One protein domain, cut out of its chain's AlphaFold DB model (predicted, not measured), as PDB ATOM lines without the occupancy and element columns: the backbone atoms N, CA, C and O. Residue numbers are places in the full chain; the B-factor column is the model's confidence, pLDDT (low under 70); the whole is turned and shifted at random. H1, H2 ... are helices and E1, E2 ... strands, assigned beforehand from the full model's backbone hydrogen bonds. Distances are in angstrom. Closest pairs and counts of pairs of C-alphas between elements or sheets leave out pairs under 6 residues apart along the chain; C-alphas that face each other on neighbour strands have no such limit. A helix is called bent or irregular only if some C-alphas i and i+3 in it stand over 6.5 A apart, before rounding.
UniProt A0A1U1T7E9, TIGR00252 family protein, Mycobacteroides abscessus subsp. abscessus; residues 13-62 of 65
ATOM      1  N   ALA A  13     182.031 167.535 166.685       52.25
ATOM      2  CA  ALA A  13     181.339 167.571 165.409       52.25
ATOM      3  C   ALA A  13     182.132 166.866 164.285       52.25
ATOM      4  O   ALA A  13     181.527 166.221 163.433       52.25
ATOM      5  N   GLU A  14     183.468 166.894 164.310       53.16
ATOM      6  CA  GLU A  14     184.328 166.141 163.383       53.16
ATOM      7  C   GLU A  14     184.304 164.624 163.656       53.16
ATOM      8  O   GLU A  14     184.374 163.821 162.722       53.16
ATOM      9  N   ALA A  15     184.129 164.190 164.913       58.47
ATOM     10  CA  ALA A  15     184.063 162.766 165.277       58.47
ATOM     11  C   ALA A  15     182.755 162.073 164.820       58.47
ATOM     12  O   ALA A  15     182.669 160.830 164.691       58.47
ATOM     13  N   VAL A  16     181.724 162.872 164.545       67.12
ATOM     14  CA  VAL A  16     180.423 162.449 164.028       67.12
ATOM     15  C   VAL A  16     180.339 162.829 162.555       67.12
ATOM     16  O   VAL A  16     179.698 163.791 162.154       67.12
ATOM     17  N   THR A  17     180.999 162.028 161.720       74.56
ATOM     18  CA  THR A  17     181.020 162.279 160.276       74.56
ATOM     19  C   THR A  17     179.608 162.345 159.685       74.56
ATOM     20  O   THR A  17     178.696 161.623 160.103       74.56
ATOM     21  N   TYR A  18     179.437 163.140 158.627       75.31
ATOM     22  CA  TYR A  18     178.174 163.231 157.882       75.31
ATOM     23  C   TYR A  18     177.633 161.850 157.451       75.31
ATOM     24  O   TYR A  18     176.427 161.594 157.467       75.31
ATOM     25  N   ALA A  19     178.527 160.904 157.137       81.56
ATOM     26  CA  ALA A  19     178.167 159.520 156.829       81.56
ATOM     27  C   ALA A  19     177.551 158.767 158.028       81.56
ATOM     28  O   ALA A  19     176.577 158.028 157.852       81.56
ATOM     29  N   LYS A  20     178.071 158.969 159.250       83.00
ATOM     30  CA  LYS A  20     177.475 158.427 160.486       83.00
ATOM     31  C   LYS A  20     176.072 158.989 160.704       83.00
ATOM     32  O   LYS A  20     175.156 158.204 160.943       83.00
ATOM     33  N   LEU A  21     175.897 160.306 160.576       85.12
ATOM     34  CA  LEU A  21     174.590 160.952 160.755       85.12
ATOM     35  C   LEU A  21     173.565 160.425 159.756       85.12
ATOM     36  O   LEU A  21     172.462 160.044 160.143       85.12
ATOM     37  N   ARG A  22     173.940 160.310 158.476       87.06
ATOM     38  CA  ARG A  22     173.041 159.798 157.434       87.06
ATOM     39  C   ARG A  22     172.601 158.356 157.698       87.06
ATOM     40  O   ARG A  22     171.434 158.022 157.502       87.06
ATOM     41  N   ARG A  23     173.505 157.506 158.199       90.12
ATOM     42  CA  ARG A  23     173.166 156.133 158.597       90.12
ATOM     43  C   ARG A  23     172.217 156.100 159.796       90.12
ATOM     44  O   ARG A  23     171.256 155.337 159.763       90.12
ATOM     45  N   LEU A  24     172.470 156.911 160.823       90.62
ATOM     46  CA  LEU A  24     171.603 156.992 162.003       90.62
ATOM     47  C   LEU A  24     170.200 157.476 161.634       90.62
ATOM     48  O   LEU A  24     169.229 156.847 162.039       90.62
ATOM     49  N   ARG A  25     170.088 158.506 160.786       90.19
ATOM     50  CA  ARG A  25     168.801 158.987 160.261       90.19
ATOM     51  C   ARG A  25     168.030 157.899 159.526       90.19
ATOM     52  O   ARG A  25     166.849 157.706 159.787       90.19
ATOM     53  N   ARG A  26     168.700 157.143 158.650       92.88
ATOM     54  CA  ARG A  26     168.063 156.033 157.927       92.88
ATOM     55  C   ARG A  26     167.551 154.950 158.877       92.88
ATOM     56  O   ARG A  26     166.427 154.491 158.715       92.88
ATOM     57  N   LEU A  27     168.362 154.543 159.852       94.62
ATOM     58  CA  LEU A  27     167.965 153.522 160.827       94.62
ATOM     59  C   LEU A  27     166.819 154.002 161.717       94.62
ATOM     60  O   LEU A  27     165.882 153.244 161.942       94.62
ATOM     61  N   ALA A  28     166.862 155.259 162.164       91.94
ATOM     62  CA  ALA A  28     165.773 155.868 162.914       91.94
ATOM     63  C   ALA A  28     164.479 155.887 162.089       91.94
ATOM     64  O   ALA A  28     163.442 155.490 162.600       91.94
ATOM     65  N   GLY A  29     164.544 156.258 160.806       91.44
ATOM     66  CA  GLY A  29     163.386 156.231 159.908       91.44
ATOM     67  C   GLY A  29     162.791 154.833 159.725       91.44
ATOM     68  O   GLY A  29     161.580 154.674 159.823       91.44
ATOM     69  N   ILE A  30     163.630 153.810 159.524       94.44
ATOM     70  CA  ILE A  30     163.177 152.411 159.421       94.44
ATOM     71  C   ILE A  30     162.523 151.954 160.724       94.44
ATOM     72  O   ILE A  30     161.464 151.334 160.687       94.44
ATOM     73  N   TRP A  31     163.146 152.265 161.863       93.81
ATOM     74  CA  TRP A  31     162.585 151.942 163.166       93.81
ATOM     75  C   TRP A  31     161.227 152.627 163.315       93.81
ATOM     76  O   TRP A  31     160.240 151.929 163.471       93.81
ATOM     77  N   LEU A  32     161.136 153.951 163.160       92.56
ATOM     78  CA  LEU A  32     159.885 154.709 163.291       92.56
ATOM     79  C   LEU A  32     158.772 154.214 162.359       92.56
ATOM     80  O   LEU A  32     157.622 154.166 162.777       92.56
ATOM     81  N   ALA A  33     159.100 153.809 161.129       91.38
ATOM     82  CA  ALA A  33     158.124 153.263 160.186       91.38
ATOM     83  C   ALA A  33     157.513 151.925 160.645       91.38
ATOM     84  O   ALA A  33     156.420 151.575 160.209       91.38
ATOM     85  N   ALA A  34     158.195 151.180 161.519       93.81
ATOM     86  CA  ALA A  34     157.677 149.945 162.100       93.81
ATOM     87  C   ALA A  34     156.751 150.189 163.310       93.81
ATOM     88  O   ALA A  34     156.127 149.247 163.808       93.81
ATOM     89  N   GLN A  35     156.638 151.433 163.790       93.62
ATOM     90  CA  GLN A  35     155.887 151.745 165.001       93.62
ATOM     91  C   GLN A  35     154.443 152.091 164.673       93.62
ATOM     92  O   GLN A  35     154.131 152.706 163.661       93.62
ATOM     93  N   ARG A  36     153.542 151.719 165.586       90.50
ATOM     94  CA  ARG A  36     152.110 152.044 165.484       90.50
ATOM     95  C   ARG A  36     151.810 153.516 165.774       90.50
ATOM     96  O   ARG A  36     150.741 153.995 165.416       90.50
ATOM     97  N   SER A  37     152.739 154.207 166.429       90.31
ATOM     98  CA  SER A  37     152.638 155.621 166.787       90.31
ATOM     99  C   SER A  37     153.472 156.474 165.836       90.31
ATOM    100  O   SER A  37     154.509 156.027 165.351       90.31
ATOM    101  N   SER A  38     153.039 157.712 165.601       86.12
ATOM    102  CA  SER A  38     153.797 158.712 164.849       86.12
ATOM    103  C   SER A  38     154.322 159.808 165.777       86.12
ATOM    104  O   SER A  38     153.744 160.098 166.824       86.12
ATOM    105  N   TRP A  39     155.440 160.419 165.386       87.81
ATOM    106  CA  TRP A  39     156.060 161.535 166.097       87.81
ATOM    107  C   TRP A  39     156.232 162.713 165.144       87.81
ATOM    108  O   TRP A  39     156.593 162.527 163.982       87.81
ATOM    109  N   SER A  40     155.988 163.929 165.636       87.88
ATOM    110  CA  SER A  40     156.072 165.165 164.843       87.88
ATOM    111  C   SER A  40     157.507 165.598 164.540       87.88
ATOM    112  O   SER A  40     157.733 166.384 163.622       87.88
ATOM    113  N   SER A  41     158.486 165.105 165.299       88.12
ATOM    114  CA  SER A  41     159.899 165.408 165.084       88.12
ATOM    115  C   SER A  41     160.806 164.295 165.603       88.12
ATOM    116  O   SER A  41     160.439 163.516 166.483       88.12
ATOM    117  N   VAL A  42     162.012 164.233 165.038       87.94
ATOM    118  CA  VAL A  42     163.075 163.300 165.425       87.94
ATOM    119  C   VAL A  42     164.347 164.104 165.639       87.94
ATOM    120  O   VAL A  42     164.772 164.831 164.741       87.94
ATOM    121  N   ARG A  43     164.970 163.952 166.810       89.12
ATOM    122  CA  ARG A  43     166.247 164.589 167.139       89.12
ATOM    123  C   ARG A  43     167.311 163.528 167.380       89.12
ATOM    124  O   ARG A  43     167.054 162.526 168.041       89.12
ATOM    125  N   ILE A  44     168.501 163.753 166.834       87.19
ATOM    126  CA  ILE A  44     169.680 162.934 167.106       87.19
ATOM    127  C   ILE A  44     170.607 163.784 167.962       87.19
ATOM    128  O   ILE A  44     171.057 164.831 167.513       87.19
ATOM    129  N   ASP A  45     170.879 163.326 169.177       87.69
ATOM    130  CA  ASP A  45     171.826 163.958 170.092       87.69
ATOM    131  C   ASP A  45     173.087 163.091 170.191       87.69
ATOM    132  O   ASP A  45     173.040 161.870 170.005       87.69
ATOM    133  N   VAL A  46     174.221 163.713 170.495       84.38
ATOM    134  CA  VAL A  46     175.493 163.025 170.727       84.38
ATOM    135  C   VAL A  46     175.959 163.331 172.138       84.38
ATOM    136  O   VAL A  46     176.081 164.488 172.523       84.38
ATOM    137  N   ILE A  47     176.229 162.274 172.900       84.12
ATOM    138  CA  ILE A  47     176.914 162.368 174.185       84.12
ATOM    139  C   ILE A  47     178.353 161.948 173.965       84.12
ATOM    140  O   ILE A  47     178.627 160.813 173.563       84.12
ATOM    141  N   GLU A  48     179.264 162.860 174.240       82.44
ATOM    142  CA  GLU A  48     180.664 162.526 174.366       82.44
ATOM    143  C   GLU A  48     180.985 162.160 175.797       82.44
ATOM    144  O   GLU A  48     180.515 162.792 176.740       82.44
ATOM    145  N   VAL A  49     181.811 161.134 175.937       82.56
ATOM    146  CA  VAL A  49     182.294 160.666 177.226       82.56
ATOM    147  C   VAL A  49     183.807 160.694 177.166       82.56
ATOM    148  O   VAL A  49     184.413 159.898 176.444       82.56
ATOM    149  N   ARG A  50     184.419 161.611 177.911       81.06
ATOM    150  CA  ARG A  50     185.868 161.691 178.062       81.06
ATOM    151  C   ARG A  50     186.263 161.086 179.401       81.06
ATOM    152  O   ARG A  50     185.912 161.588 180.461       81.06
ATOM    153  N   LEU A  51     187.015 159.994 179.344       82.25
ATOM    154  CA  LEU A  51     187.584 159.361 180.530       82.25
ATOM    155  C   LEU A  51     188.911 160.060 180.850       82.25
ATOM    156  O   LEU A  51     189.938 159.725 180.263       82.25
ATOM    157  N   ALA A  52     188.883 161.072 181.720       73.69
ATOM    158  CA  ALA A  52     190.078 161.751 182.214       73.69
ATOM    159  C   ALA A  52     190.137 161.634 183.743       73.69
ATOM    160  O   ALA A  52     189.415 162.315 184.462       73.69
ATOM    161  N   GLY A  53     190.989 160.738 184.242       74.56
ATOM    162  CA  GLY A  53     191.091 160.459 185.675       74.56
ATOM    163  C   GLY A  53     189.929 159.614 186.211       74.56
ATOM    164  O   GLY A  53     189.393 158.762 185.504       74.56
ATOM    165  N   ALA A  54     189.574 159.818 187.483       79.19
ATOM    166  CA  ALA A  54     188.592 158.990 188.193       79.19
ATOM    167  C   ALA A  54     187.129 159.294 187.815       79.19
ATOM    168  O   ALA A  54     186.261 158.441 187.990       79.19
ATOM    169  N   THR A  55     186.850 160.490 187.297       81.88
ATOM    170  CA  THR A  55     185.497 160.944 186.956       81.88
ATOM    171  C   THR A  55     185.363 161.150 185.448       81.88
ATOM    172  O   THR A  55     186.137 161.920 184.879       81.88
ATOM    173  N   PRO A  56     184.393 160.500 184.779       85.00
ATOM    174  CA  PRO A  56     184.140 160.744 183.368       85.00
ATOM    175  C   PRO A  56     183.557 162.146 183.167       85.00
ATOM    176  O   PRO A  56     182.623 162.548 183.859       85.00
ATOM    177  N   GLU A  57     184.073 162.865 182.181       84.75
ATOM    178  CA  GLU A  57     183.512 164.132 181.731       84.75
ATOM    179  C   GLU A  57     182.521 163.875 180.593       84.75
ATOM    180  O   GLU A  57     182.822 163.142 179.645       84.75
ATOM    181  N   LEU A  58     181.326 164.457 180.703       86.88
ATOM    182  CA  LEU A  58     180.245 164.291 179.737       86.88
ATOM    183  C   LEU A  58     179.976 165.606 179.010       86.88
ATOM    184  O   LEU A  58     179.712 166.621 179.652       86.88
ATOM    185  N   THR A  59     179.952 165.559 177.680       84.88
ATOM    186  CA  THR A  59     179.510 166.681 176.839       84.88
ATOM    187  C   THR A  59     178.266 166.261 176.073       84.88
ATOM    188  O   THR A  59     178.297 165.285 175.324       84.88
ATOM    189  N   HIS A  60     177.163 166.994 176.235       86.44
ATOM    190  CA  HIS A  60     175.937 166.766 175.469       86.44
ATOM    191  C   HIS A  60     175.860 167.749 174.309       86.44
ATOM    192  O   HIS A  60     175.812 168.961 174.492       86.44
ATOM    193  N   ILE A  61     175.823 167.207 173.101       85.00
ATOM    194  CA  ILE A  61     175.599 167.946 171.866       85.00
ATOM    195  C   ILE A  61     174.192 167.631 171.387       85.00
ATOM    196  O   ILE A  61     173.876 166.496 171.017       85.00
ATOM    197  N   HIS A  62     173.335 168.640 171.422       85.88
ATOM    198  CA  HIS A  62     171.940 168.509 171.033       85.88
ATOM    199  C   HIS A  62     171.765 168.720 169.528       85.88
ATOM    200  O   HIS A  62     172.370 169.623 168.958       85.88
TER     201      HIS A  62
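AT A GLANCE: This is residues 13 to 62 of the 65 residues of the protein "TIGR00252 family protein" of Mycobacteroides abscessus subsp. abscessus (UniProt A0A1U1T7E9). A narrow two-stranded hairpin, E1 and E2, makes one end of a loose, open model, and a single helix, H1, lies toward the other end, with no packed core between them. A long link, residues 34 to 45, turns back from the last residue of H1 and returns to the first residue of E1, and residues 33 to 41 stand free. The printed part has 50 residues with one named helix and two named strands, in the order H1, E1, E2 along the chain; the sheet has the order E1 - E2 and is antiparallel, and the class is mixed, helices and strands. The whole is only just loose, close to extended, with a radius of gyration of the C-alphas of 14.6 A, and only just elongated, spanning 44 by 22 by 15 A.

HOW THE PARTS SIT: The sheet is formed by E1, residues 46 to 52, and E2, residues 55 to 61. These neighbour strands are antiparallel, with an angle of 157 degrees between their N-to-C directions, and they form a hairpin with a tight link of 2 residues. C-alphas that face each other include 46 and 61, 5.1 A apart, and 51 and 56, 4.7 A apart. N 48 and O 59 are within hydrogen-bond range at 2.8 A, and so are N 57 and O 50 at 2.8 A. H1, residues 18 to 33, is apart from E2. In H1 every O i to N i+4 pair is within hydrogen-bond range.

IN THESE COORDINATES: E1 runs from Val 46, with its C-alpha at (175.493, 163.025, 170.727), to Ala 52, and measures 18.6 A from first to last C-alpha. E2 runs from Thr 55 to Ile 61, whose C-alpha is at (175.599, 167.946, 171.866), and measures 19.4 A. H1 runs from Tyr 18, with its C-alpha at (178.174, 163.231, 157.882), to Ala 33, and measures 22.5 A; it is neither bent nor irregular.

THE WHOLE: The two C-alphas farthest apart are those of Arg 36, in the long link of 12 residues from H1 to E1, and Gly 53, in the tight link from E1 to E2; they are 44.7 A apart. The C-alphas of the first and last printed residues, Ala 13 and His 62, are 11.0 A apart. Without residues 33 to 41, of which 33 belongs to H1, the body has 41 residues and spans 39 by 20 by 14 A. The printed part has no cut. The mean pLDDT of the printed part is 84.1, and residues 13 to 16 are under 70.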